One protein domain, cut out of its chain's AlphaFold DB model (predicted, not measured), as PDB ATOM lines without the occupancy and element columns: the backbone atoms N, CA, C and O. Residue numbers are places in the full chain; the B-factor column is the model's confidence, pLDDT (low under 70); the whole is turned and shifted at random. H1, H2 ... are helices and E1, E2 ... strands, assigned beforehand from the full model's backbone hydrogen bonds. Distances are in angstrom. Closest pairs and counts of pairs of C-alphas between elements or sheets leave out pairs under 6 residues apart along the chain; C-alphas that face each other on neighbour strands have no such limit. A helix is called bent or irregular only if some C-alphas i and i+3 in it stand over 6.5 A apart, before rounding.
ATOM      1  N   LEU A 352     151.936 100.604 124.685       90.56
ATOM      2  CA  LEU A 352     150.631  99.977 124.485       90.56
ATOM      3  C   LEU A 352     150.637  98.496 124.868       90.56
ATOM      4  O   LEU A 352     151.474  97.719 124.404       90.56
ATOM      5  N   HIS A 353     149.637  98.093 125.651       91.75
ATOM      6  CA  HIS A 353     149.395  96.701 126.034       91.75
ATOM      7  C   HIS A 353     147.959  96.301 125.713       91.75
ATOM      8  O   HIS A 353     147.022  97.064 125.969       91.75
ATOM      9  N   GLN A 354     147.794  95.098 125.169       91.44
ATOM     10  CA  GLN A 354     146.500  94.505 124.849       91.44
ATOM     11  C   GLN A 354     146.205  93.320 125.770       91.44
ATOM     12  O   GLN A 354     147.074  92.486 126.007       91.44
ATOM     13  N   THR A 355     144.973  93.251 126.275       93.88
ATOM     14  CA  THR A 355     144.457  92.164 127.125       93.88
ATOM     15  C   THR A 355     143.144  91.656 126.547       93.88
ATOM     16  O   THR A 355     142.253  92.462 126.274       93.88
ATOM     17  N   THR A 356     142.980  90.347 126.387       94.44
ATOM     18  CA  THR A 356     141.684  89.771 125.994       94.44
ATOM     19  C   THR A 356     140.792  89.609 127.223       94.44
ATOM     20  O   THR A 356     141.216  89.043 128.225       94.44
ATOM     21  N   ILE A 357     139.554  90.085 127.153       95.75
ATOM     22  CA  ILE A 357     138.505  89.878 128.150       95.75
ATOM     23  C   ILE A 357     137.497  88.910 127.545       95.75
ATOM     24  O   ILE A 357     136.851  89.237 126.550       95.75
ATOM     25  N   THR A 358     137.350  87.733 128.145       95.19
ATOM     26  CA  THR A 358     136.349  86.747 127.722       95.19
ATOM     27  C   THR A 358     135.216  86.723 128.728       95.19
ATOM     28  O   THR A 358     135.456  86.552 129.918       95.19
ATOM     29  N   VAL A 359     133.979  86.878 128.267       94.50
ATOM     30  CA  VAL A 359     132.787  86.751 129.108       94.50
ATOM     31  C   VAL A 359     132.008  85.518 128.672       94.50
ATOM     32  O   VAL A 359     131.640  85.408 127.503       94.50
ATOM     33  N   SER A 360     131.760  84.595 129.601       94.00
ATOM     34  CA  SER A 360     131.012  83.361 129.345       94.00
ATOM     35  C   SER A 360     129.773  83.242 130.225       94.00
ATOM     36  O   SER A 360     129.869  83.397 131.443       94.00
ATOM     37  N   CYS A 361     128.628  82.924 129.622       90.62
ATOM     38  CA  CYS A 361     127.363  82.709 130.328       90.62
ATOM     39  C   CYS A 361     127.279  81.292 130.915       90.62
ATOM     40  O   CYS A 361     127.558  80.316 130.218       90.62
ATOM     41  N   ASN A 362     126.833  81.160 132.167       89.12
ATOM     42  CA  ASN A 362     126.640  79.853 132.802       89.12
ATOM     43  C   ASN A 362     125.486  79.033 132.190       89.12
ATOM     44  O   ASN A 362     125.568  77.810 132.182       89.12
ATOM     45  N   ARG A 363     124.424  79.682 131.682       84.75
ATOM     46  CA  ARG A 363     123.230  79.012 131.124       84.75
ATOM     47  C   ARG A 363     123.360  78.670 129.644       84.75
ATOM     48  O   ARG A 363     122.995  77.572 129.245       84.75
ATOM     49  N   THR A 364     123.819  79.618 128.827       83.06
ATOM     50  CA  THR A 364     123.893  79.438 127.364       83.06
ATOM     51  C   THR A 364     125.240  78.889 126.905       83.06
ATOM     52  O   THR A 364     125.356  78.459 125.763       83.06
ATOM     53  N   HIS A 365     126.265  78.915 127.767       85.25
ATOM     54  CA  HIS A 365     127.664  78.612 127.432       85.25
ATOM     55  C   HIS A 365     128.257  79.458 126.293       85.25
ATOM     56  O   HIS A 365     129.388  79.215 125.865       85.25
ATOM     57  N   GLU A 366     127.536  80.481 125.830       85.62
ATOM     58  CA  GLU A 366     128.031  81.433 124.847       85.62
ATOM     59  C   GLU A 366     129.203  82.221 125.423       85.62
ATOM     60  O   GLU A 366     129.210  82.604 126.600       85.62
ATOM     61  N   LYS A 367     130.197  82.464 124.568       89.94
ATOM     62  CA  LYS A 367     131.407  83.211 124.897       89.94
ATOM     63  C   LYS A 367     131.531  84.409 123.976       89.94
ATOM     64  O   LYS A 367     131.380  84.276 122.763       89.94
ATOM     65  N   LEU A 368     131.852  85.555 124.558       92.75
ATOM     66  CA  LEU A 368     132.189  86.766 123.828       92.75
ATOM     67  C   LEU A 368     133.568  87.247 124.272       92.75
ATOM     68  O   LEU A 368     133.793  87.462 125.465       92.75
ATOM     69  N   SER A 369     134.462  87.434 123.306       94.31
ATOM     70  CA  SER A 369     135.822  87.914 123.538       94.31
ATOM     71  C   SER A 369     135.988  89.336 123.017       94.31
ATOM     72  O   SER A 369     135.646  89.651 121.877       94.31
ATOM     73  N   MET A 370     136.531  90.194 123.872       94.69
ATOM     74  CA  MET A 370     136.812  91.600 123.600       94.69
ATOM     75  C   MET A 370     138.282  91.884 123.885       94.69
ATOM     76  O   MET A 370     138.868  91.294 124.787       94.69
ATOM     77  N   ARG A 371     138.884  92.824 123.164       93.19
ATOM     78  CA  ARG A 371     140.254  93.277 123.387       93.19
ATOM     79  C   ARG A 371     140.258  94.631 124.090       93.19
ATOM     80  O   ARG A 371     139.661  95.594 123.615       93.19
ATOM     81  N   LEU A 372     140.959  94.697 125.218       93.62
ATOM     82  CA  LEU A 372     141.229  95.905 125.987       93.62
ATOM     83  C   LEU A 372     142.637  96.410 125.666       93.62
ATOM     84  O   LEU A 372     143.612  95.713 125.931       93.62
ATOM     85  N   THR A 373     142.746  97.625 125.131       91.88
ATOM     86  CA  THR A 373     144.024  98.300 124.866       91.88
ATOM     87  C   THR A 373     144.257  99.414 125.883       91.88
ATOM     88  O   THR A 373     143.375 100.241 126.135       91.88
ATOM     89  N   THR A 374     145.458  99.441 126.458       92.44
ATOM     90  CA  THR A 374     145.849 100.336 127.557       92.44
ATOM     91  C   THR A 374     147.219 100.979 127.297       92.44
ATOM     92  O   THR A 374     148.045 100.358 126.630       92.44
ATOM     93  N   PRO A 375     147.483 102.205 127.797       91.31
ATOM     94  CA  PRO A 375     148.750 102.927 127.591       91.31
ATOM     95  C   PRO A 375     149.890 102.480 128.518       91.31
ATOM     96  O   PRO A 375     151.002 102.999 128.420       91.31
ATOM     97  N   THR A 376     149.594 101.586 129.460       90.69
ATOM     98  CA  THR A 376     150.518 101.042 130.455       90.69
ATOM     99  C   THR A 376     150.140  99.601 130.727       90.69
ATOM    100  O   THR A 376     148.959  99.262 130.696       90.69
ATOM    101  N   ARG A 377     151.119  98.771 131.080       89.88
ATOM    102  CA  ARG A 377     150.870  97.384 131.474       89.88
ATOM    103  C   ARG A 377     149.916  97.331 132.672       89.88
ATOM    104  O   ARG A 377     150.136  98.023 133.663       89.88
ATOM    105  N   LEU A 378     148.875  96.512 132.579       87.00
ATOM    106  CA  LEU A 378     147.989  96.226 133.703       87.00
ATOM    107  C   LEU A 378     148.673  95.224 134.640       87.00
ATOM    108  O   LEU A 378     149.390  94.320 134.201       87.00
ATOM    109  N   SER A 379     148.434  95.343 135.939       84.62
ATOM    110  CA  SER A 379     148.766  94.271 136.881       84.62
ATOM    111  C   SER A 379     147.914  93.027 136.598       84.62
ATOM    112  O   SER A 379     146.971  93.072 135.805       84.62
ATOM    113  N   TYR A 380     148.243  91.896 137.222       86.62
ATOM    114  CA  TYR A 380     147.389  90.709 137.144       86.62
ATOM    115  C   TYR A 380     145.980  91.033 137.670       86.62
ATOM    116  O   TYR A 380     145.836  91.578 138.766       86.62
ATOM    117  N   ILE A 381     144.951  90.707 136.885       90.31
ATOM    118  CA  ILE A 381     143.546  90.929 137.233       90.31
ATOM    119  C   ILE A 381     142.893  89.553 137.389       90.31
ATOM    120  O   ILE A 381     142.874  88.795 136.419       90.31
ATOM    121  N   PRO A 382     142.367  89.211 138.576       90.56
ATOM    122  CA  PRO A 382     141.687  87.941 138.777       90.56
ATOM    123  C   PRO A 382     140.343  87.913 138.041       90.56
ATOM    124  O   PRO A 382     139.712  88.956 137.843       90.56
ATOM    125  N   ASP A 383     139.877  86.715 137.702       92.25
ATOM    126  CA  ASP A 383     138.534  86.498 137.164       92.25
ATOM    127  C   ASP A 383     137.455  87.046 138.113       92.25
ATOM    128  O   ASP A 383     137.607  87.045 139.338       92.25
ATOM    129  N   VAL A 384     136.340  87.504 137.543       91.62
ATOM    130  CA  VAL A 384     135.212  88.052 138.306       91.62
ATOM    131  C   VAL A 384     133.890  87.458 137.839       91.62
ATOM    132  O   VAL A 384     133.644  87.297 136.642       91.62
ATOM    133  N   LEU A 385     133.024  87.143 138.802       91.25
ATOM    134  CA  LEU A 385     131.669  86.680 138.539       91.25
ATOM    135  C   LEU A 385     130.701  87.868 138.508       91.25
ATOM    136  O   LEU A 385     130.700  88.714 139.403       91.25
ATOM    137  N   LEU A 386     129.879  87.926 137.466       90.62
ATOM    138  CA  LEU A 386     128.902  88.979 137.222       90.62
ATOM    139  C   LEU A 386     127.486  88.397 137.291       90.62
ATOM    140  O   LEU A 386     127.130  87.488 136.542       90.62
ATOM    141  N   TYR A 387     126.657  88.933 138.177       87.00
ATOM    142  CA  TYR A 387     125.309  88.453 138.465       87.00
ATOM    143  C   TYR A 387     124.274  89.213 137.643       87.00
ATOM    144  O   TYR A 387     123.937  90.358 137.966       87.00
ATOM    145  N   TRP A 388     123.734  88.574 136.607       84.12
ATOM    146  CA  TRP A 388     122.638  89.137 135.822       84.12
ATOM    147  C   TRP A 388     121.321  89.067 136.604       84.12
ATOM    148  O   TRP A 388     120.690  90.101 136.854       84.12
ATOM    149  N   ASP A 389     120.985  87.872 137.091       78.50
ATOM    150  CA  ASP A 389     119.863  87.574 137.986       78.50
ATOM    151  C   ASP A 389     120.259  86.469 139.002       78.50
ATOM    152  O   ASP A 389     121.450  86.271 139.246       78.50
ATOM    153  N   SER A 390     119.297  85.822 139.672       74.75
ATOM    154  CA  SER A 390     119.567  84.760 140.660       74.75
ATOM    155  C   SER A 390     120.043  83.436 140.052       74.75
ATOM    156  O   SER A 390     120.657  82.643 140.757       74.75
ATOM    157  N   GLU A 391     119.773  83.184 138.771       79.19
ATOM    158  CA  GLU A 391     120.099  81.934 138.069       79.19
ATOM    159  C   GLU A 391     121.189  82.130 137.002       79.19
ATOM    160  O   GLU A 391     121.956  81.216 136.688       79.19
ATOM    161  N   THR A 392     121.265  83.329 136.432       83.06
ATOM    162  CA  THR A 392     122.119  83.682 135.302       83.06
ATOM    163  C   THR A 392     123.326  84.475 135.787       83.06
ATOM    164  O   THR A 392     123.212  85.600 136.288       83.06
ATOM    165  N   THR A 393     124.509  83.899 135.591       89.75
ATOM    166  CA  THR A 393     125.795  84.512 135.927       89.75
ATOM    167  C   THR A 393     126.739  84.465 134.734       89.75
ATOM    168  O   THR A 393     126.691  83.558 133.901       89.75
ATOM    169  N   PHE A 394     127.599  85.471 134.646       91.44
ATOM    170  CA  PHE A 394     128.610  85.599 133.613       91.44
ATOM    171  C   PHE A 394     129.984  85.606 134.274       91.44
ATOM    172  O   PHE A 394     130.249  86.436 135.141       91.44
ATOM    173  N   GLN A 395     130.863  84.697 133.870       94.25
ATOM    174  CA  GLN A 395     132.257  84.712 134.301       94.25
ATOM    175  C   GLN A 395     133.062  85.560 133.320       94.25
ATOM    176  O   GLN A 395     133.068  85.271 132.123       94.25
ATOM    177  N   ALA A 396     133.714  86.608 133.821       94.81
ATOM    178  CA  ALA A 396     134.641  87.426 133.053       94.81
ATOM    179  C   ALA A 396     136.079  87.037 133.409       94.81
ATOM    180  O   ALA A 396     136.480  87.165 134.568       94.81
ATOM    181  N   SER A 397     136.837  86.579 132.414       94.56
ATOM    182  CA  SER A 397     138.242  86.204 132.551       94.56
ATOM    183  C   SER A 397     139.160  87.116 131.748       94.56
ATOM    184  O   SER A 397     138.797  87.619 130.678       94.56
ATOM    185  N   PHE A 398     140.359  87.339 132.285       93.69
ATOM    186  CA  PHE A 398     141.362  88.237 131.717       93.69
ATOM    187  C   PHE A 398     142.548  87.415 131.203       93.69
ATOM    188  O   PHE A 398     143.222  86.720 131.959       93.69
ATOM    189  N   GLY A 399     142.783  87.467 129.894       89.81
ATOM    190  CA  GLY A 399     143.868  86.758 129.227       89.81
ATOM    191  C   GLY A 399     145.242  87.391 129.456       89.81
ATOM    192  O   GLY A 399     145.388  88.437 130.090       89.81
ATOM    193  N   ASN A 400     146.270  86.763 128.884       85.19
ATOM    194  CA  ASN A 400     147.633  87.283 128.942       85.19
ATOM    195  C   ASN A 400     147.760  88.620 128.205       85.19
ATOM    196  O   ASN A 400     147.139  88.844 127.166       85.19
ATOM    197  N   GLN A 401     148.627  89.479 128.732       85.75
ATOM    198  CA  GLN A 401     148.936  90.768 128.129       85.75
ATOM    199  C   GLN A 401     150.024  90.649 127.069       85.75
ATOM    200  O   GLN A 401     151.066  90.036 127.311       85.75
ATOM    201  N   SER A 402     149.813  91.293 125.924       86.94
ATOM    202  CA  SER A 402     150.812  91.426 124.864       86.94
ATOM    203  C   SER A 402     151.192  92.896 124.664       86.94
ATOM    204  O   SER A 402     150.337  93.779 124.563       86.94
ATOM    205  N   ARG A 403     152.502  93.168 124.626       88.06
ATOM    206  CA  ARG A 403     153.044  94.505 124.356       88.06
ATOM    207  C   ARG A 403     153.013  94.786 122.854       88.06
ATOM    208  O   ARG A 403     153.480  93.966 122.065       88.06
ATOM    209  N   LYS A 404     152.534  95.965 122.464       81.94
ATOM    210  CA  LYS A 404     152.530  96.468 121.085       81.94
ATOM    211  C   LYS A 404     153.630  97.520 120.925       81.94
ATOM    212  O   LYS A 404     153.588  98.565 121.562       81.94
ATOM    213  N   SER A 405     154.620  97.241 120.075       65.06
ATOM    214  CA  SER A 405     155.799  98.101 119.882       65.06
ATOM    215  C   SER A 405     155.558  99.312 118.973       65.06
ATOM    216  O   SER A 405     156.284 100.296 119.090       65.06
ATOM    217  N   VAL A 406     154.561  99.262 118.080       63.81
ATOM    218  CA  VAL A 406     154.206 100.351 117.155       63.81
ATOM    219  C   VAL A 406     152.691 100.336 116.937       63.81
ATOM    220  O   VAL A 406     152.162  99.349 116.434       63.81
ATOM    221  N   ALA A 407     151.995 101.415 117.293       64.69
ATOM    222  CA  ALA A 407     150.621 101.654 116.851       64.69
ATOM    223  C   ALA A 407     150.604 102.828 115.876       64.69
ATOM    224  O   ALA A 407     151.196 103.873 116.149       64.69
ATOM    225  N   SER A 408     149.936 102.658 114.735       74.75
ATOM    226  CA  SER A 408     149.641 103.780 113.847       74.75
ATOM    227  C   SER A 408     148.604 104.699 114.500       74.75
ATOM    228  O   SER A 408     147.748 104.249 115.265       74.75
ATOM    229  N   ILE A 409     148.669 105.995 114.190       78.94
ATOM    230  CA  ILE A 409     147.672 106.980 114.643       78.94
ATOM    231  C   ILE A 409     146.267 106.541 114.196       78.94
ATOM    232  O   ILE A 409     145.342 106.532 115.007       78.94
ATOM    233  N   ASP A 410     146.151 106.048 112.960       82.06
ATOM    234  CA  ASP A 410     144.908 105.525 112.384       82.06
ATOM    235  C   ASP A 410     144.290 104.398 113.224       82.06
ATOM    236  O   ASP A 410     143.078 104.358 113.429       82.06
ATOM    237  N   MET A 411     145.107 103.489 113.766       82.88
ATOM    238  CA  MET A 411     144.627 102.375 114.589       82.88
ATOM    239  C   MET A 411     144.026 102.861 115.915       82.88
ATOM    240  O   MET A 411     142.979 102.371 116.343       82.88
ATOM    241  N   LEU A 412     144.631 103.871 116.546       86.56
ATOM    242  CA  LEU A 412     144.088 104.474 117.766       86.56
ATOM    243  C   LEU A 412     142.778 105.225 117.501       86.56
ATOM    244  O   LEU A 412     141.863 105.159 118.324       86.56
ATOM    245  N   GLU A 413     142.660 105.915 116.364       87.12
ATOM    246  CA  GLU A 413     141.414 106.573 115.960       87.12
ATOM    247  C   GLU A 413     140.289 105.564 115.709       87.12
ATOM    248  O   GLU A 413     139.174 105.751 116.205       87.12
ATOM    249  N   GLN A 414     140.593 104.448 115.040       87.75
ATOM    250  CA  GLN A 414     139.640 103.356 114.827       87.75
ATOM    251  C   GLN A 414     139.175 102.737 116.153       87.75
ATOM    252  O   GLN A 414     137.974 102.585 116.380       87.75
ATOM    253  N   LEU A 415     140.094 102.445 117.078       88.88
ATOM    254  CA  LEU A 415     139.745 101.917 118.401       88.88
ATOM    255  C   LEU A 415     138.886 102.894 119.217       88.88
ATOM    256  O   LEU A 415     137.969 102.471 119.925       88.88
ATOM    257  N   ARG A 416     139.140 104.205 119.110       90.75
ATOM    258  CA  ARG A 416     138.299 105.238 119.736       90.75
ATOM    259  C   ARG A 416     136.897 105.268 119.134       90.75
ATOM    260  O   ARG A 416     135.933 105.378 119.891       90.75
ATOM    261  N   ALA A 417     136.775 105.134 117.813       89.69
ATOM    262  CA  ALA A 417     135.485 105.064 117.130       89.69
ATOM    263  C   ALA A 417     134.682 103.826 117.568       89.69
ATOM    264  O   ALA A 417     133.519 103.953 117.960       89.69
ATOM    265  N   VAL A 418     135.324 102.654 117.625       91.62
ATOM    266  CA  VAL A 418     134.710 101.411 118.128       91.62
ATOM    267  C   VAL A 418     134.293 101.545 119.596       91.62
ATOM    268  O   VAL A 418     133.155 101.233 119.945       91.62
ATOM    269  N   THR A 419     135.160 102.083 120.458       91.50
ATOM    270  CA  THR A 419     134.833 102.306 121.878       91.50
ATOM    271  C   THR A 419     133.639 103.255 122.028       91.50
ATOM    272  O   THR A 419     132.759 103.032 122.863       91.50
ATOM    273  N   GLN A 420     133.557 104.295 121.191       90.06
ATOM    274  CA  GLN A 420     132.429 105.225 121.188       90.06
ATOM    275  C   GLN A 420     131.124 104.553 120.737       90.06
ATOM    276  O   GLN A 420     130.070 104.834 121.310       90.06
ATOM    277  N   LEU A 421     131.176 103.675 119.729       90.50
ATOM    278  CA  LEU A 421     130.028 102.880 119.283       90.50
ATOM    279  C   LEU A 421     129.509 101.987 120.423       90.50
ATOM    280  O   LEU A 421     128.307 101.981 120.705       90.50
ATOM    281  N   LEU A 422     130.417 101.320 121.144       89.44
ATOM    282  CA  LEU A 422     130.074 100.508 122.312       89.44
ATOM    283  C   LEU A 422     129.435 101.355 123.418       89.44
ATOM    284  O   LEU A 422     128.338 101.012 123.854       89.44
ATOM    285  N   ASP A 423     130.020 102.484 123.837       87.31
ATOM    286  CA  ASP A 423     129.442 103.338 124.897       87.31
ATOM    287  C   ASP A 423     128.048 103.878 124.517       87.31
ATOM    288  O   ASP A 423     127.146 103.922 125.360       87.31
ATOM    289  N   LYS A 424     127.827 104.207 123.235       86.38
ATOM    290  CA  LYS A 424     126.518 104.635 122.706       86.38
ATOM    291  C   LYS A 424     125.451 103.538 122.801       86.38
ATOM    292  O   LYS A 424     124.298 103.854 123.100       86.38
ATOM    293  N   SER A 425     125.815 102.267 122.610       86.94
ATOM    294  CA  SER A 425     124.853 101.151 122.531       86.94
ATOM    295  C   SER A 425     123.919 101.045 123.749       86.94
ATOM    296  O   SER A 425     122.724 100.809 123.592       86.94
ATOM    297  N   THR A 426     124.403 101.322 124.968       83.94
ATOM    298  CA  THR A 426     123.605 101.182 126.207       83.94
ATOM    299  C   THR A 426     123.051 102.502 126.759       83.94
ATOM    300  O   THR A 426     122.500 102.534 127.868       83.94
ATOM    301  N   ARG A 427     123.189 103.603 126.009       83.69
ATOM    302  CA  ARG A 427     122.711 104.950 126.371       83.69
ATOM    303  C   ARG A 427     121.533 105.364 125.491       83.69
ATOM    304  O   ARG A 427     121.329 104.823 124.410       83.69
ATOM    305  N   SER A 428     120.738 106.324 125.963       81.56
ATOM    306  CA  SER A 428     119.738 106.990 125.119       81.56
ATOM    307  C   SER A 428     120.413 108.020 124.217       81.56
ATOM    308  O   SER A 428     121.409 108.615 124.627       81.56
ATOM    309  N   ASP A 429     119.809 108.325 123.071       76.81
ATOM    310  CA  ASP A 429     120.365 109.273 122.092       76.81
ATOM    311  C   ASP A 429     120.633 110.671 122.686       76.81
ATOM    312  O   ASP A 429     121.636 111.301 122.375       76.81
ATOM    313  N   GLN A 430     119.807 111.120 123.638       72.00
ATOM    314  CA  GLN A 430     119.987 112.401 124.345       72.00
ATOM    315  C   GLN A 430     121.142 112.421 125.369       72.00
ATOM    316  O   GLN A 430     121.509 113.483 125.860       72.00
ATOM    317  N   SER A 431     121.687 111.257 125.741       69.50
ATOM    318  CA  SER A 431     122.682 111.112 126.820       69.50
ATOM    319  C   SER A 431     124.101 110.851 126.301       69.50
ATOM    320  O   SER A 431     125.001 110.549 127.091       69.50
ATOM    321  N   VAL A 432     124.296 110.892 124.982       68.56
ATOM    322  CA  VAL A 432     125.565 110.574 124.326       68.56
ATOM    323  C   VAL A 432     126.487 111.788 124.366       68.56
ATOM    324  O   VAL A 432     126.109 112.892 123.989       68.56
ATOM    325  N   SER A 433     127.726 111.583 124.803       69.62
ATOM    326  CA  SER A 433     128.755 112.618 124.756       69.62
ATOM    327  C   SER A 433     129.608 112.465 123.495       69.62
ATOM    328  O   SER A 433     129.982 111.357 123.121       69.62
ATOM    329  N   HIS A 434     129.950 113.587 122.858       73.88
ATOM    330  CA  HIS A 434     130.740 113.600 121.621       73.88
ATOM    331  C   HIS A 434     132.253 113.445 121.828       73.88
ATOM    332  O   HIS A 434     132.968 113.270 120.847       73.88
ATOM    333  N   LYS A 435     132.756 113.491 123.071       79.50
ATOM    334  CA  LYS A 435     134.194 113.313 123.320       79.50
ATOM    335  C   LYS A 435     134.607 111.845 123.156       79.50
ATOM    336  O   LYS A 435     133.920 110.962 123.670       79.50
ATOM    337  N   THR A 436     135.724 111.613 122.469       82.56
ATOM    338  CA  THR A 436     136.280 110.290 122.113       82.56
ATOM    339  C   THR A 436     137.609 109.983 122.813       82.56
ATOM    340  O   THR A 436     138.298 109.023 122.471       82.56
ATOM    341  N   ASP A 437     137.990 110.793 123.796       87.69
ATOM    342  CA  ASP A 437     139.260 110.729 124.515       87.69
ATOM    343  C   ASP A 437     139.219 109.723 125.675       87.69
ATOM    344  O   ASP A 437     139.414 110.069 126.835       87.69
ATOM    345  N   PHE A 438     138.932 108.457 125.384       89.62
ATOM    346  CA  PHE A 438     138.851 107.406 126.403       89.62
ATOM    347  C   PHE A 438     140.239 106.994 126.920       89.62
ATOM    348  O   PHE A 438     141.178 106.853 126.137       89.62
ATOM    349  N   VAL A 439     140.363 106.749 128.232       89.56
ATOM    350  CA  VAL A 439     141.618 106.245 128.842       89.56
ATOM    351  C   VAL A 439     141.900 104.799 128.441       89.56
ATOM    352  O   VAL A 439     143.051 104.395 128.302       89.56
ATOM    353  N   LEU A 440     140.842 104.015 128.284       90.75
ATOM    354  CA  LEU A 440     140.889 102.587 128.032       90.75
ATOM    355  C   LEU A 440     140.064 102.309 126.775       90.75
ATOM    356  O   LEU A 440     138.908 102.728 126.694       90.75
ATOM    357  N   LEU A 441     140.674 101.646 125.792       91.75
ATOM    358  CA  LEU A 441     140.075 101.417 124.478       91.75
ATOM    359  C   LEU A 441     139.603  99.967 124.370       91.75
ATOM    360  O   LEU A 441     140.367  99.045 124.651       91.75
ATOM    361  N   LEU A 442     138.353  99.769 123.959       92.88
ATOM    362  CA  LEU A 442     137.722  98.458 123.810       92.88
ATOM    363  C   LEU A 442     137.380  98.197 122.347       92.88
ATOM    364  O   LEU A 442     136.872  99.076 121.652       92.88
ATOM    365  N   GLY A 443     137.598  96.964 121.905       91.56
ATOM    366  CA  GLY A 443     137.172  96.488 120.594       91.56
ATOM    367  C   GLY A 443     136.910  94.984 120.582       91.56
ATOM    368  O   GLY A 443     137.209  94.309 121.566       91.56
ATOM    369  N   PRO A 444     136.329  94.447 119.501       92.00
ATOM    370  CA  PRO A 444     136.198  93.003 119.313       92.00
ATOM    371  C   PRO A 444     137.577  92.329 119.247       92.00
ATOM    372  O   PRO A 444     138.553  92.929 118.791       92.00
ATOM    373  N   ASP A 445     137.667  91.075 119.693       90.69
ATOM    374  CA  ASP A 445     138.902  90.287 119.597       90.69
ATOM    375  C   ASP A 445     139.102  89.728 118.175       90.69
ATOM    376  O   ASP A 445     138.870  88.553 117.904       90.69
ATOM    377  N   ILE A 446     139.483  90.609 117.249       89.19
ATOM    378  CA  ILE A 446     139.744  90.307 115.831       89.19
ATOM    379  C   ILE A 446     141.111  90.842 115.394       89.19
ATOM    380  O   ILE A 446     141.780  91.578 116.128       89.19
ATOM    381  N   GLU A 447     141.551  90.465 114.197       83.56
ATOM    382  CA  GLU A 447     142.770  91.016 113.604       83.56
ATOM    383  C   GLU A 447     142.601  92.509 113.279       83.56
ATOM    384  O   GLU A 447     141.532  92.972 112.881       83.56
ATOM    385  N   GLU A 448     143.666  93.293 113.457       77.00
ATOM    386  CA  GLU A 448     143.596  94.763 113.374       77.00
ATOM    387  C   GLU A 448     143.229  95.270 111.977       77.00
ATOM    388  O   GLU A 448     142.533  96.273 111.845       77.00
ATOM    389  N   ASN A 449     143.633  94.547 110.932       81.31
ATOM    390  CA  ASN A 449     143.273  94.865 109.551       81.31
ATOM    391  C   ASN A 449     141.765  94.725 109.270       81.31
ATOM    392  O   ASN A 449     141.280  95.333 108.323       81.31
ATOM    393  N   GLN A 450     141.027  93.971 110.088       87.25
ATOM    394  CA  GLN A 450     139.582  93.768 109.950       87.25
ATOM    395  C   GLN A 450     138.763  94.755 110.788       87.25
ATOM    396  O   GLN A 450     137.540  94.805 110.664       87.25
ATOM    397  N   LEU A 451     139.407  95.556 111.642       86.19
ATOM    398  CA  LEU A 451     138.714  96.395 112.618       86.19
ATOM    399  C   LEU A 451     137.901  97.516 111.958       86.19
ATOM    400  O   LEU A 451     136.795  97.818 112.405       86.19
ATOM    401  N   MET A 452     138.405  98.089 110.861       86.44
ATOM    402  CA  MET A 452     137.678  99.112 110.106       86.44
ATOM    403  C   MET A 452     136.497  98.531 109.322       86.44
ATOM    404  O   MET A 452     135.440  99.157 109.256       86.44
ATOM    405  N   ASP A 453     136.660  97.340 108.746       89.62
ATOM    406  CA  ASP A 453     135.576  96.652 108.038       89.62
ATOM    407  C   ASP A 453     134.472  96.244 109.016       89.62
ATOM    408  O   ASP A 453     133.291  96.467 108.748       89.62
ATOM    409  N   TRP A 454     134.859  95.754 110.198       91.38
ATOM    410  CA  TRP A 454     133.942  95.501 111.304       91.38
ATOM    411  C   TRP A 454     133.208  96.781 111.714       91.38
ATOM    412  O   TRP A 454     131.983  96.797 111.774       91.38
ATOM    413  N   PHE A 455     133.926  97.888 111.928       89.25
ATOM    414  CA  PHE A 455     133.299  99.153 112.313       89.25
ATOM    415  C   PHE A 455     132.263  99.617 111.281       89.25
ATOM    416  O   PHE A 455     131.137  99.923 111.659       89.25
ATOM    417  N   LYS A 456     132.589  99.587 109.981       89.56
ATOM    418  CA  LYS A 456     131.648  99.960 108.908       89.56
ATOM    419  C   LYS A 456     130.424  99.049 108.830       89.56
ATOM    420  O   LYS A 456     129.359  99.518 108.444       89.56
ATOM    421  N   ALA A 457     130.570  97.765 109.156       88.94
ATOM    422  CA  ALA A 457     129.466  96.809 109.134       88.94
ATOM    423  C   ALA A 457     128.482  97.014 110.301       88.94
ATOM    424  O   ALA A 457     127.287  96.770 110.145       88.94
ATOM    425  N   TYR A 458     128.980  97.462 111.458       88.94
ATOM    426  CA  TYR A 458     128.206  97.575 112.699       88.94
ATOM    427  C   TYR A 458     127.850  99.020 113.094       88.94
ATOM    428  O   TYR A 458     127.071  99.230 114.028       88.94
ATOM    429  N   GLU A 459     128.395 100.027 112.409       89.75
ATOM    430  CA  GLU A 459     128.034 101.428 112.604       89.75
ATOM    431  C   GLU A 459     126.713 101.764 111.900       89.75
ATOM    432  O   GLU A 459     126.550 101.565 110.700       89.75
ATOM    433  N   GLY A 460     125.782 102.359 112.646       88.56
ATOM    434  CA  GLY A 460     124.531 102.883 112.106       88.56
ATOM    435  C   GLY A 460     123.306 102.092 112.548       88.56
ATOM    436  O   GLY A 460     123.327 101.349 113.533       88.56
ATOM    437  N   ARG A 461     122.197 102.336 111.850       89.56
ATOM    438  CA  ARG A 461     120.876 101.786 112.157       89.56
ATOM    439  C   ARG A 461     120.138 101.460 110.870       89.56
ATOM    440  O   ARG A 461     120.339 102.136 109.865       89.56
ATOM    441  N   VAL A 462     119.249 100.481 110.943       90.56
ATOM    442  CA  VAL A 462     118.301 100.132 109.880       90.56
ATOM    443  C   VAL A 462     116.873 100.320 110.372       90.56
ATOM    444  O   VAL A 462     116.598 100.191 111.570       90.56
ATOM    445  N   ASP A 463     115.955 100.644 109.466       88.56
ATOM    446  CA  ASP A 463     114.539 100.735 109.807       88.56
ATOM    447  C   ASP A 463     114.001  99.354 110.202       88.56
ATOM    448  O   ASP A 463     114.309  98.336 109.579       88.56
ATOM    449  N   MET A 464     113.182  99.301 111.255       85.38
ATOM    450  CA  MET A 464     112.662  98.033 111.786       85.38
ATOM    451  C   MET A 464     111.841  97.259 110.749       85.38
ATOM    452  O   MET A 464     111.863  96.032 110.738       85.38
ATOM    453  N   LEU A 465     111.118  97.964 109.875       84.62
ATOM    454  CA  LEU A 465     110.352  97.345 108.790       84.62
ATOM    455  C   LEU A 465     111.269  96.599 107.811       84.62
ATOM    456  O   LEU A 465     110.955  95.471 107.438       84.62
ATOM    457  N   ASP A 466     112.412  97.188 107.464       84.38
ATOM    458  CA  ASP A 466     113.389  96.576 106.561       84.38
ATOM    459  C   ASP A 466     114.068  95.377 107.235       84.38
ATOM    460  O   ASP A 466     114.138  94.292 106.650       84.38
ATOM    461  N   ALA A 467     114.458  95.526 108.506       83.38
ATOM    462  CA  ALA A 467     115.035  94.445 109.304       83.38
ATOM    463  C   ALA A 467     114.101  93.220 109.362       83.38
ATOM    464  O   ALA A 467     114.520  92.108 109.038       83.38
ATOM    465  N   LEU A 468     112.814  93.440 109.653       79.75
ATOM    466  CA  LEU A 468     111.792  92.391 109.711       79.75
ATOM    467  C   LEU A 468     111.536  91.701 108.364       79.75
ATOM    468  O   LEU A 468     111.180  90.524 108.341       79.75
ATOM    469  N   THR A 469     111.705  92.404 107.237       75.56
ATOM    470  CA  THR A 469     111.582  91.786 105.904       75.56
ATOM    471  C   THR A 469     112.789  90.941 105.510       75.56
ATOM    472  O   THR A 469     112.644  90.022 104.707       75.56
ATOM    473  N   SER A 470     113.964  91.248 106.065       72.00
ATOM    474  CA  SER A 470     115.220  90.549 105.772       72.00
ATOM    475  C   SER A 470     115.444  89.307 106.643       72.00
ATOM    476  O   SER A 470     116.017  88.330 106.167       72.00
ATOM    477  N   SER A 471     114.961  89.314 107.889       63.50
ATOM    478  CA  SER A 471     115.013  88.179 108.815       63.50
ATOM    479  C   SER A 471     113.851  88.292 109.807       63.50
ATOM    480  O   SER A 471     113.827  89.188 110.649       63.50
ATOM    481  N   SER A 472     112.850  87.416 109.685       57.31
ATOM    482  CA  SER A 472     111.597  87.519 110.448       57.31
ATOM    483  C   SER A 472     111.690  87.001 111.887       57.31
ATOM    484  O   SER A 472     110.792  87.281 112.677       57.31
ATOM    485  N   GLU A 473     112.739  86.248 112.233       59.28
ATOM    486  CA  GLU A 473     112.829  85.543 113.523       59.28
ATOM    487  C   GLU A 473     114.036  85.928 114.391       59.28
ATOM    488  O   GLU A 473     113.968  85.726 115.600       59.28
ATOM    489  N   ASP A 474     115.096  86.535 113.840       68.25
ATOM    490  CA  ASP A 474     116.335  86.788 114.595       68.25
ATOM    491  C   ASP A 474     116.849  88.226 114.409       68.25
ATOM    492  O   ASP A 474     117.716  88.514 113.580       68.25
ATOM    493  N   ILE A 475     116.271  89.163 115.169       81.25
ATOM    494  CA  ILE A 475     116.764  90.543 115.240       81.25
ATOM    495  C   ILE A 475     117.898  90.593 116.251       81.25
ATOM    496  O   ILE A 475     117.675  90.648 117.459       81.25
ATOM    497  N   GLN A 476     119.124  90.627 115.737       79.56
ATOM    498  CA  GLN A 476     120.317  90.590 116.576       79.56
ATOM    499  C   GLN A 476     120.679  91.943 117.195       79.56
ATOM    500  O   GLN A 476     121.479  91.969 118.120       79.56
ATOM    501  N   GLY A 477     120.128  93.062 116.719       84.94
ATOM    502  CA  GLY A 477     120.443  94.409 117.203       84.94
ATOM    503  C   GLY A 477     119.486  94.951 118.271       84.94
ATOM    504  O   GLY A 477     118.370  94.460 118.452       84.94
ATOM    505  N   LEU A 478     119.894  96.013 118.974       88.12
ATOM    506  CA  LEU A 478     119.010  96.718 119.912       88.12
ATOM    507  C   LEU A 478     117.997  97.598 119.171       88.12
ATOM    508  O   LEU A 478     118.346  98.365 118.278       88.12
ATOM    509  N   VAL A 479     116.738  97.545 119.598       89.00
ATOM    510  CA  VAL A 479     115.648  98.353 119.046       89.00
ATOM    511  C   VAL A 479     115.592  99.701 119.759       89.00
ATOM    512  O   VAL A 479     115.661  99.784 120.986       89.00
ATOM    513  N   ARG A 480     115.414 100.783 119.007       89.06
ATOM    514  CA  ARG A 480     115.229 102.139 119.533       89.06
ATOM    515  C   ARG A 480     113.962 102.742 118.975       89.06
ATOM    516  O   ARG A 480     113.717 102.664 117.780       89.06
ATOM    517  N   SER A 481     113.191 103.390 119.841       86.00
ATOM    518  CA  SER A 481     111.978 104.103 119.447       86.00
ATOM    519  C   SER A 481     112.135 105.604 119.636       86.00
ATOM    520  O   SER A 481     112.583 106.071 120.692       86.00
ATOM    521  N   THR A 482     111.688 106.363 118.639       81.56
ATOM    522  CA  THR A 482     111.609 107.829 118.702       81.56
ATOM    523  C   THR A 482     110.701 108.304 119.844       81.56
ATOM    524  O   THR A 482     111.069 109.229 120.567       81.56
ATOM    525  N   LYS A 483     109.585 107.607 120.114       81.00
ATOM    526  CA  LYS A 483     108.660 107.915 121.227       81.00
ATOM    527  C   LYS A 483     109.279 107.754 122.613       81.00
ATOM    528  O   LYS A 483     108.861 108.415 123.559       81.00
ATOM    529  N   LEU A 484     110.266 106.871 122.752       80.31
ATOM    530  CA  LEU A 484     110.945 106.607 124.022       80.31
ATOM    531  C   LEU A 484     112.280 107.352 124.138       80.31
ATOM    532  O   LEU A 484     113.122 106.969 124.955       80.31
ATOM    533  N   ASN A 485     112.472 108.419 123.355       81.12
ATOM    534  CA  ASN A 485     113.694 109.226 123.293       81.12
ATOM    535  C   ASN A 485     114.946 108.393 122.953       81.12
ATOM    536  O   ASN A 485     116.012 108.593 123.542       81.12
ATOM    537  N   GLY A 486     114.807 107.410 122.055       80.56
ATOM    538  CA  GLY A 486     115.920 106.576 121.595       80.56
ATOM    539  C   GLY A 486     116.517 105.684 122.685       80.56
ATOM    540  O   GLY A 486     117.705 105.366 122.640       80.56
ATOM    541  N   LYS A 487     115.734 105.318 123.711       84.31
ATOM    542  CA  LYS A 487     116.160 104.339 124.723       84.31
ATOM    543  C   LYS A 487     116.357 102.959 124.079       84.31
ATOM    544  O   LYS A 487     115.500 102.566 123.289       84.31
ATOM    545  N   PRO A 488     117.425 102.228 124.442       86.81
ATOM    546  CA  PRO A 488     117.664 100.888 123.928       86.81
ATOM    547  C   PRO A 488     116.657  99.886 124.503       86.81
ATOM    548  O   PRO A 488     116.389  99.864 125.711       86.81
ATOM    549  N   LEU A 489     116.119  99.051 123.624       86.62
ATOM    550  CA  LEU A 489     115.172  97.981 123.905       86.62
ATOM    551  C   LEU A 489     115.690  96.684 123.273       86.62
ATOM    552  O   LEU A 489     116.332  96.708 122.227       86.62
ATOM    553  N   VAL A 490     115.386  95.551 123.891       85.06
ATOM    554  CA  VAL A 490     115.653  94.217 123.344       85.06
ATOM    555  C   VAL A 490     114.394  93.741 122.625       85.06
ATOM    556  O   VAL A 490     113.301  93.821 123.193       85.06
ATOM    557  N   PHE A 491     114.522  93.287 121.379       85.88
ATOM    558  CA  PHE A 491     113.401  92.712 120.636       85.88
ATOM    559  C   PHE A 491     112.932  91.407 121.294       85.88
ATOM    560  O   PHE A 491     113.757  90.609 121.727       85.88
ATOM    561  N   PHE A 492     111.615  91.205 121.401       81.88
ATOM    562  CA  PHE A 492     111.039  89.992 121.990       81.88
ATOM    563  C   PHE A 492     110.242  89.190 120.961       81.88
ATOM    564  O   PHE A 492     110.580  88.045 120.685       81.88
ATOM    565  N   CYS A 493     109.186  89.774 120.389       80.19
ATOM    566  CA  CYS A 493     108.406  89.135 119.330       80.19
ATOM    567  C   CYS A 493     107.536  90.144 118.564       80.19
ATOM    568  O   CYS A 493     107.380  91.296 118.973       80.19
ATOM    569  N   MET A 494     106.934  89.697 117.462       79.50
ATOM    570  CA  MET A 494     105.882  90.429 116.744       79.50
ATOM    571  C   MET A 494     104.493  90.057 117.280       79.50
ATOM    572  O   MET A 494     104.273  88.923 117.703       79.50
ATOM    573  N   THR A 495     103.538  90.993 117.246       71.88
ATOM    574  CA  THR A 495     102.171  90.755 117.753       71.88
ATOM    575  C   THR A 495     101.167  90.216 116.728       71.88
ATOM    576  O   THR A 495     100.090  89.792 117.144       71.88
ATOM    577  N   SER A 496     101.459  90.219 115.420       60.59
ATOM    578  CA  SER A 496     100.488  89.838 114.372       60.59
ATOM    579  C   SER A 496     101.132  89.331 113.066       60.59
ATOM    580  O   SER A 496     102.266  89.684 112.749       60.59
ATOM    581  N   GLU A 497     100.398  88.492 112.315       56.31
ATOM    582  CA  GLU A 497     100.827  87.906 111.031       56.31
ATOM    583  C   GLU A 497     101.000  88.950 109.899       56.31
ATOM    584  O   GLU A 497     100.303  89.969 109.884       56.31
ATOM    585  N   PRO A 498     101.867  88.694 108.892       52.59
ATOM    586  CA  PRO A 498     102.428  89.705 107.975       52.59
ATOM    587  C   PRO A 498     101.466  90.337 106.948       52.59
ATOM    588  O   PRO A 498     101.913  91.007 106.016       52.59
ATOM    589  N   GLN A 499     100.154  90.110 107.050       51.66
ATOM    590  CA  GLN A 499      99.209  90.375 105.957       51.66
ATOM    591  C   GLN A 499      98.835  91.866 105.793       51.66
ATOM    592  O   GLN A 499      98.344  92.254 104.735       51.66
ATOM    593  N   GLN A 500      99.135  92.733 106.773       53.97
ATOM    594  CA  GLN A 500      99.004  94.196 106.652       53.97
ATOM    595  C   GLN A 500     100.290  94.912 107.103       53.97
ATOM    596  O   GLN A 500     100.501  95.174 108.283       53.97
ATOM    597  N   LYS A 501     101.150  95.274 106.137       55.03
ATOM    598  CA  LYS A 501     102.465  95.906 106.377       55.03
ATOM    599  C   LYS A 501     102.429  97.262 107.111       55.03
ATOM    600  O   LYS A 501     103.464  97.689 107.612       55.03
ATOM    601  N   LEU A 502     101.288  97.961 107.164       56.56
ATOM    602  CA  LEU A 502     101.230  99.356 107.639       56.56
ATOM    603  C   LEU A 502     101.092  99.538 109.164       56.56
ATOM    604  O   LEU A 502     101.468 100.603 109.658       56.56
ATOM    605  N   ASP A 503     100.604  98.534 109.899       65.62
ATOM    606  CA  ASP A 503     100.347  98.620 111.352       65.62
ATOM    607  C   ASP A 503     100.994  97.460 112.140       65.62
ATOM    608  O   ASP A 503     100.485  97.022 113.169       65.62
ATOM    609  N   LEU A 504     102.149  96.965 111.678       78.25
ATOM    610  CA  LEU A 504     102.951  95.993 112.428       78.25
ATOM    611  C   LEU A 504     103.421  96.581 113.763       78.25
ATOM    612  O   LEU A 504     104.079  97.628 113.812       78.25
ATOM    613  N   GLU A 505     103.116  95.869 114.842       83.94
ATOM    614  CA  GLU A 505     103.565  96.184 116.191       83.94
ATOM    615  C   GLU A 505     104.546  95.123 116.690       83.94
ATOM    616  O   GLU A 505     104.447  93.927 116.398       83.94
ATOM    617  N   VAL A 506     105.548  95.603 117.419       85.75
ATOM    618  CA  VAL A 506     106.645  94.805 117.954       85.75
ATOM    619  C   VAL A 506     106.644  94.926 119.464       85.75
ATOM    620  O   VAL A 506     106.435  96.004 120.027       85.75
ATOM    621  N   VAL A 507     106.861  93.797 120.125       84.62
ATOM    622  CA  VAL A 507     107.027  93.711 121.568       84.62
ATOM    623  C   VAL A 507     108.513  93.794 121.857       84.62
ATOM    624  O   VAL A 507     109.307  92.998 121.351       84.62
ATOM    625  N   CYS A 508     108.900  94.764 122.676       84.38
ATOM    626  CA  CYS A 508     110.281  94.948 123.095       84.38
ATOM    627  C   CYS A 508     110.369  95.075 124.614       84.38
ATOM    628  O   CYS A 508     109.446  95.551 125.271       84.38
ATOM    629  N   VAL A 509     111.502  94.689 125.189       83.44
ATOM    630  CA  VAL A 509     111.767  94.803 126.626       83.44
ATOM    631  C   VAL A 509     112.798  95.905 126.861       83.44
ATOM    632  O   VAL A 509     113.821  95.930 126.179       83.44
ATOM    633  N   PRO A 510     112.579  96.835 127.807       82.50
ATOM    634  CA  PRO A 510     113.582  97.832 128.152       82.50
ATOM    635  C   PRO A 510     114.900  97.191 128.584       82.50
ATOM    636  O   PRO A 510     114.905  96.296 129.430       82.50
ATOM    637  N   LEU A 511     116.019  97.693 128.056       80.75
ATOM    638  CA  LEU A 511     117.337  97.239 128.491       80.75
ATOM    639  C   LEU A 511     117.521  97.515 129.993       80.75
ATOM    640  O   LEU A 511     117.156  98.586 130.500       80.75
ATOM    641  N   ILE A 512     118.101  96.550 130.706       77.88
ATOM    642  CA  ILE A 512     118.341  96.653 132.143       77.88
ATOM    643  C   ILE A 512     119.176  97.905 132.470       77.88
ATOM    644  O   ILE A 512     120.215  98.178 131.874       77.88
ATOM    645  N   LYS A 513     118.713  98.695 133.448       73.69
ATOM    646  CA  LYS A 513     119.396  99.929 133.893       73.69
ATOM    647  C   LYS A 513     120.468  99.692 134.955       73.69
ATOM    648  O   LYS A 513     121.181 100.623 135.331       73.69
ATOM    649  N   ARG A 514     120.534  98.472 135.482       77.75
ATOM    650  CA  ARG A 514     121.513  98.037 136.475       77.75
ATOM    651  C   ARG A 514     122.922  98.168 135.900       77.75
ATOM    652  O   ARG A 514     123.140  97.879 134.731       77.75
ATOM    653  N   ARG A 515     123.861  98.626 136.728       77.44
ATOM    654  CA  ARG A 515     125.277  98.788 136.354       77.44
ATOM    655  C   ARG A 515     126.238  98.039 137.274       77.44
ATOM    656  O   ARG A 515     127.338  97.716 136.848       77.44
ATOM    657  N   ASN A 516     125.830  97.775 138.518       82.19
ATOM    658  CA  ASN A 516     126.601  96.968 139.458       82.19
ATOM    659  C   ASN A 516     126.181  95.504 139.317       82.19
ATOM    660  O   ASN A 516     125.134  95.115 139.843       82.19
ATOM    661  N   PHE A 517     126.984  94.738 138.588       86.38
ATOM    662  CA  PHE A 517     126.802  93.305 138.387       86.38
ATOM    663  C   PHE A 517     127.728  92.479 139.287       86.38
ATOM    664  O   PHE A 517     127.673  91.264 139.228       86.38
ATOM    665  N   GLU A 518     128.547  93.095 140.144       80.56
ATOM    666  CA  GLU A 518     129.471  92.350 141.013       80.56
ATOM    667  C   GLU A 518     128.763  91.665 142.194       80.56
ATOM    668  O   GLU A 518     129.239  90.648 142.673       80.56
ATOM    669  N   ALA A 519     127.635  92.195 142.676       73.75
ATOM    670  CA  ALA A 519     126.889  91.629 143.809       73.75
ATOM    671  C   ALA A 519     125.555  91.000 143.361       73.75
ATOM    672  O   ALA A 519     125.003  91.447 142.361       73.75
ATOM    673  N   PRO A 520     124.958  90.038 144.082       68.88
ATOM    674  CA  PRO A 520     123.576  89.610 143.848       68.88
ATOM    675  C   PRO A 520     122.579  90.759 144.099       68.88
ATOM    676  O   PRO A 520     122.838  91.664 144.892       68.88
ATOM    677  N   ASN A 521     121.423  90.762 143.429       61.44
ATOM    678  CA  ASN A 521     120.405  91.796 143.656       61.44
ATOM    679  C   ASN A 521     119.759  91.602 145.047       61.44
ATOM    680  O   ASN A 521     119.193  90.551 145.329       61.44
ATOM    681  N   ALA A 522     119.765  92.635 145.899       46.09
ATOM    682  CA  ALA A 522     119.164  92.574 147.241       46.09
ATOM    683  C   ALA A 522     117.652  92.251 147.228       46.09
ATOM    684  O   ALA A 522     117.127  91.667 148.170       46.09
ATOM    685  N   LEU A 523     116.954  92.594 146.139       40.62
ATOM    686  CA  LEU A 523     115.535  92.283 145.944       40.62
ATOM    687  C   LEU A 523     115.280  90.805 145.614       40.62
ATOM    688  O   LEU A 523     114.186  90.324 145.878       40.62
ATOM    689  N   SER A 539     106.939  91.460 132.542       53.94
ATOM    690  CA  SER A 539     106.069  92.476 133.167       53.94
ATOM    691  C   SER A 539     106.355  93.917 132.710       53.94
ATOM    692  O   SER A 539     105.551  94.812 132.947       53.94
ATOM    693  N   ALA A 540     107.506  94.145 132.069       67.31
ATOM    694  CA  ALA A 540     107.977  95.436 131.571       67.31
ATOM    695  C   ALA A 540     107.978  95.553 130.033       67.31
ATOM    696  O   ALA A 540     108.557  96.503 129.505       67.31
ATOM    697  N   ALA A 541     107.395  94.596 129.305       79.56
ATOM    698  CA  ALA A 541     107.343  94.635 127.846       79.56
ATOM    699  C   ALA A 541     106.542  95.848 127.338       79.56
ATOM    700  O   ALA A 541     105.476  96.174 127.861       79.56
ATOM    701  N   VAL A 542     107.057  96.513 126.305       83.50
ATOM    702  CA  VAL A 542     106.446  97.672 125.651       83.50
ATOM    703  C   VAL A 542     106.113  97.300 124.213       83.50
ATOM    704  O   VAL A 542     106.953  96.758 123.497       83.50
ATOM    705  N   GLN A 543     104.891  97.612 123.795       85.38
ATOM    706  CA  GLN A 543     104.420  97.419 122.429       85.38
ATOM    707  C   GLN A 543     104.567  98.730 121.655       85.38
ATOM    708  O   GLN A 543     104.112  99.782 122.111       85.38
ATOM    709  N   ILE A 544     105.265  98.681 120.522       86.50
ATOM    710  CA  ILE A 544     105.616  99.862 119.724       86.50
ATOM    711  C   ILE A 544     105.387  99.547 118.248       86.50
ATOM    712  O   ILE A 544     105.579  98.419 117.805       86.50
ATOM    713  N   ARG A 545     104.986 100.547 117.462       86.81
ATOM    714  CA  ARG A 545     104.818 100.401 116.012       86.81
ATOM    715  C   ARG A 545     106.176 100.260 115.334       86.81
ATOM    716  O   ARG A 545     107.042 101.107 115.541       86.81
ATOM    717  N   ALA A 546     106.330  99.264 114.464       85.25
ATOM    718  CA  ALA A 546     107.588  98.994 113.766       85.25
ATOM    719  C   ALA A 546     108.095 100.219 112.981       85.25
ATOM    720  O   ALA A 546     109.272 100.542 113.061       85.25
ATOM    721  N   ARG A 547     107.212 100.989 112.325       85.56
ATOM    722  CA  ARG A 547     107.582 102.224 111.590       85.56
ATOM    723  C   ARG A 547     108.215 103.335 112.442       85.56
ATOM    724  O   ARG A 547     108.726 104.303 111.900       85.56
ATOM    725  N   GLU A 548     108.096 103.253 113.766       86.06
ATOM    726  CA  GLU A 548     108.641 104.239 114.711       86.06
ATOM    727  C   GLU A 548     109.920 103.728 115.393       86.06
ATOM    728  O   GLU A 548     110.432 104.372 116.321       86.06
ATOM    729  N   CYS A 549     110.400 102.558 114.962       89.00
ATOM    730  CA  CYS A 549     111.533 101.850 115.518       89.00
ATOM    731  C   CYS A 549     112.663 101.731 114.495       89.00
ATOM    732  O   CYS A 549     112.444 101.436 113.322       89.00
ATOM    733  N   THR A 550     113.885 101.872 114.984       91.38
ATOM    734  CA  THR A 550     115.113 101.543 114.259       91.38
ATOM    735  C   THR A 550     115.858 100.458 115.020       91.38
ATOM    736  O   THR A 550     115.807 100.443 116.253       91.38
ATOM    737  N   VAL A 551     116.585  99.599 114.321       89.88
ATOM    738  CA  VAL A 551     117.449  98.574 114.911       89.88
ATOM    739  C   VAL A 551     118.901  99.011 114.754       89.88
ATOM    740  O   VAL A 551     119.323  99.371 113.657       89.88
ATOM    741  N   ASP A 552     119.659  99.014 115.849       90.31
ATOM    742  CA  ASP A 552     121.109  99.212 115.815       90.31
ATOM    743  C   ASP A 552     121.755  98.060 115.027       90.31
ATOM    744  O   ASP A 552     121.435  96.898 115.263       90.31
ATOM    745  N   LEU A 553     122.679  98.365 114.109       90.31
ATOM    746  CA  LEU A 553     123.406  97.322 113.370       90.31
ATOM    747  C   LEU A 553     124.319  96.499 114.287       90.31
ATOM    748  O   LEU A 553     124.564  95.325 114.021       90.31
ATOM    749  N   LEU A 554     124.788  97.103 115.387       90.25
ATOM    750  CA  LEU A 554     125.564  96.437 116.427       90.25
ATOM    751  C   LEU A 554     124.765  95.307 117.087       90.25
ATOM    752  O   LEU A 554     123.727  95.541 117.710       90.25
ATOM    753  N   ASP A 555     125.328  94.104 117.031       88.00
ATOM    754  CA  ASP A 555     124.799  92.927 117.714       88.00
ATOM    755  C   ASP A 555     124.660  93.182 119.231       88.00
ATOM    756  O   ASP A 555     125.575  93.665 119.913       88.00
ATOM    757  N   HIS A 556     123.489  92.841 119.768       83.56
ATOM    758  CA  HIS A 556     123.099  92.978 121.163       83.56
ATOM    759  C   HIS A 556     124.093  92.321 122.126       83.56
ATOM    760  O   HIS A 556     124.226  92.804 123.251       83.56
ATOM    761  N   ARG A 557     124.849  91.295 121.708       86.44
ATOM    762  CA  ARG A 557     125.916  90.676 122.517       86.44
ATOM    763  C   ARG A 557     126.988  91.689 122.932       86.44
ATOM    764  O   ARG A 557     127.377  91.731 124.101       86.44
ATOM    765  N   PHE A 558     127.407  92.574 122.024       90.00
ATOM    766  CA  PHE A 558     128.359  93.649 122.338       90.00
ATOM    767  C   PHE A 558     127.742  94.717 123.247       90.00
ATOM    768  O   PHE A 558     128.419  95.274 124.115       90.00
ATOM    769  N   ALA A 559     126.444  94.980 123.096       85.81
ATOM    770  CA  ALA A 559     125.736  95.900 123.976       85.81
ATOM    771  C   ALA A 559     125.581  95.332 125.399       85.81
ATOM    772  O   ALA A 559     125.756  96.069 126.371       85.81
ATOM    773  N   ILE A 560     125.323  94.026 125.537       84.56
ATOM    774  CA  ILE A 560     125.314  93.321 126.827       84.56
ATOM    775  C   ILE A 560     126.697  93.393 127.472       84.56
ATOM    776  O   ILE A 560     126.797  93.768 128.638       84.56
ATOM    777  N   PHE A 561     127.774  93.140 126.722       90.62
ATOM    778  CA  PHE A 561     129.134  93.330 127.238       90.62
ATOM    779  C   PHE A 561     129.354  94.751 127.768       90.62
ATOM    780  O   PHE A 561     129.877  94.938 128.867       90.62
ATOM    781  N   ASN A 562     128.882  95.768 127.040       89.56
ATOM    782  CA  ASN A 562     128.988  97.155 127.480       89.56
ATOM    783  C   ASN A 562     128.172  97.464 128.757       89.56
ATOM    784  O   ASN A 562     128.494  98.406 129.483       89.56
ATOM    785  N   LEU A 563     127.150  96.668 129.105       88.00
ATOM    786  CA  LEU A 563     126.493  96.770 130.416       88.00
ATOM    787  C   LEU A 563     127.424  96.362 131.566       88.00
ATOM    788  O   LEU A 563     127.299  96.926 132.655       88.00
ATOM    789  N   PHE A 564     128.355  95.433 131.325       90.31
ATOM    790  CA  PHE A 564     129.323  94.950 132.313       90.31
ATOM    791  C   PHE A 564     130.540  95.862 132.475       90.31
ATOM    792  O   PHE A 564     131.133  95.878 133.554       90.31
ATOM    793  N   VAL A 565     130.882  96.665 131.462       90.81
ATOM    794  CA  VAL A 565     132.055  97.563 131.463       90.81
ATOM    795  C   VAL A 565     132.207  98.400 132.749       90.81
ATOM    796  O   VAL A 565     133.313  98.420 133.285       90.81
ATOM    797  N   PRO A 566     131.160  99.025 133.327       89.56
ATOM    798  CA  PRO A 566     131.291  99.757 134.592       89.56
ATOM    799  C   PRO A 566     131.774  98.892 135.767       89.56
ATOM    800  O   PRO A 566     132.553  99.362 136.594       89.56
TER     801      PRO A 566
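Overview. This is residues 352 to 523 and 539 to 566 of the 1039 residues of an uncharacterized protein of Alternaria sp. MG1 (UniProt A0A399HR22). Two curled antiparallel sheets form two lobes at opposite ends of the longest axis, one of six short strands and one of five strands with long E4 and E1, and helix H4 lies in the middle between them. H1 and H2 run side by side from the five-stranded lobe towards the other, and H3 packs on the six-stranded sheet. The printed part has 200 residues, in the order E1 E2 E3 E4 H1 E5 H2 E6 H3 E7 E8 E9 E10 E11 H4; the class is mixed, helices and strands. The sheets run E6 E11 E7 E8 E9 E10 and E3 E4 E1 E2 E5. The whole is compact, with a radius of gyration of the C-alphas of 18.3 A and spans of 58 by 42 by 29 A.

Along the chain. The larger sheet holds E6 (461 to 463), E11 (549 to 555, 16.1 A), E7 (477 to 481), E8 (488 to 494, 17.3 A), E9 (505 to 510) and E10 (542 to 545). The other holds E3 (384 to 387), E4 (393 to 404, 32.8 A), E1 (352 to 361, 29.6 A), E2 (367 to 374, 22.6 A) and E5 (441 to 444). The helices are H1 (409 to 425, 24.8 A), H2 (448 to 458), H3 (464 to 470) and H4 (556 to 566, 17.1 A). C-alpha 352 is at (150.631, 99.977, 124.485) and C-alpha 566 at (131.291, 99.757, 134.592).

Arrangement. Both sheets are strongly twisted. In the larger, E7 E8 E9 is a meander, each strand the antiparallel neighbour of the one before; N 479 and O 489 are 2.8 A apart, N 490 and O 509 2.8 A. E6, H3, E7 is a split strand-helix-strand unit, E11 lying between its strands, with a right-handed crossover. H3 is on this sheet, C-alphas 464 and 550 being closest to E11 at 4.9 A. In the other sheet, N 357 and O 370 of hairpin E1 and E2 are 2.7 A apart. H1 stands at this sheet's level, at a height of 2.9 A. H1 touches H4, about perpendicular at 85 degrees, with C-alphas 425 and 559 closest at 5.5 A. Residues 411 to 418 of H1 touch H2, C-alphas 418 and 455 at 6.4 A. Every O i to N i+4 pair is within hydrogen-bond range in H1 and H3, but 5 of 7 in H2 and in H4. H2 and H4 are irregular: C-alphas 449 and 452, and 563 and 566, are 7.0 A apart.

Size, cuts and confidence. The C-alphas farthest apart are those of Ser 405 and Gln 499, 58.8 A. Residues 524 to 538 are not printed, and C-alphas 523 and 539 are 15.9 A apart across the cut. Of the links printed whole, H1 to E5 is long. Mean pLDDT of the printed part is 83.3; 24 residues are under 70, among them 496 to 503.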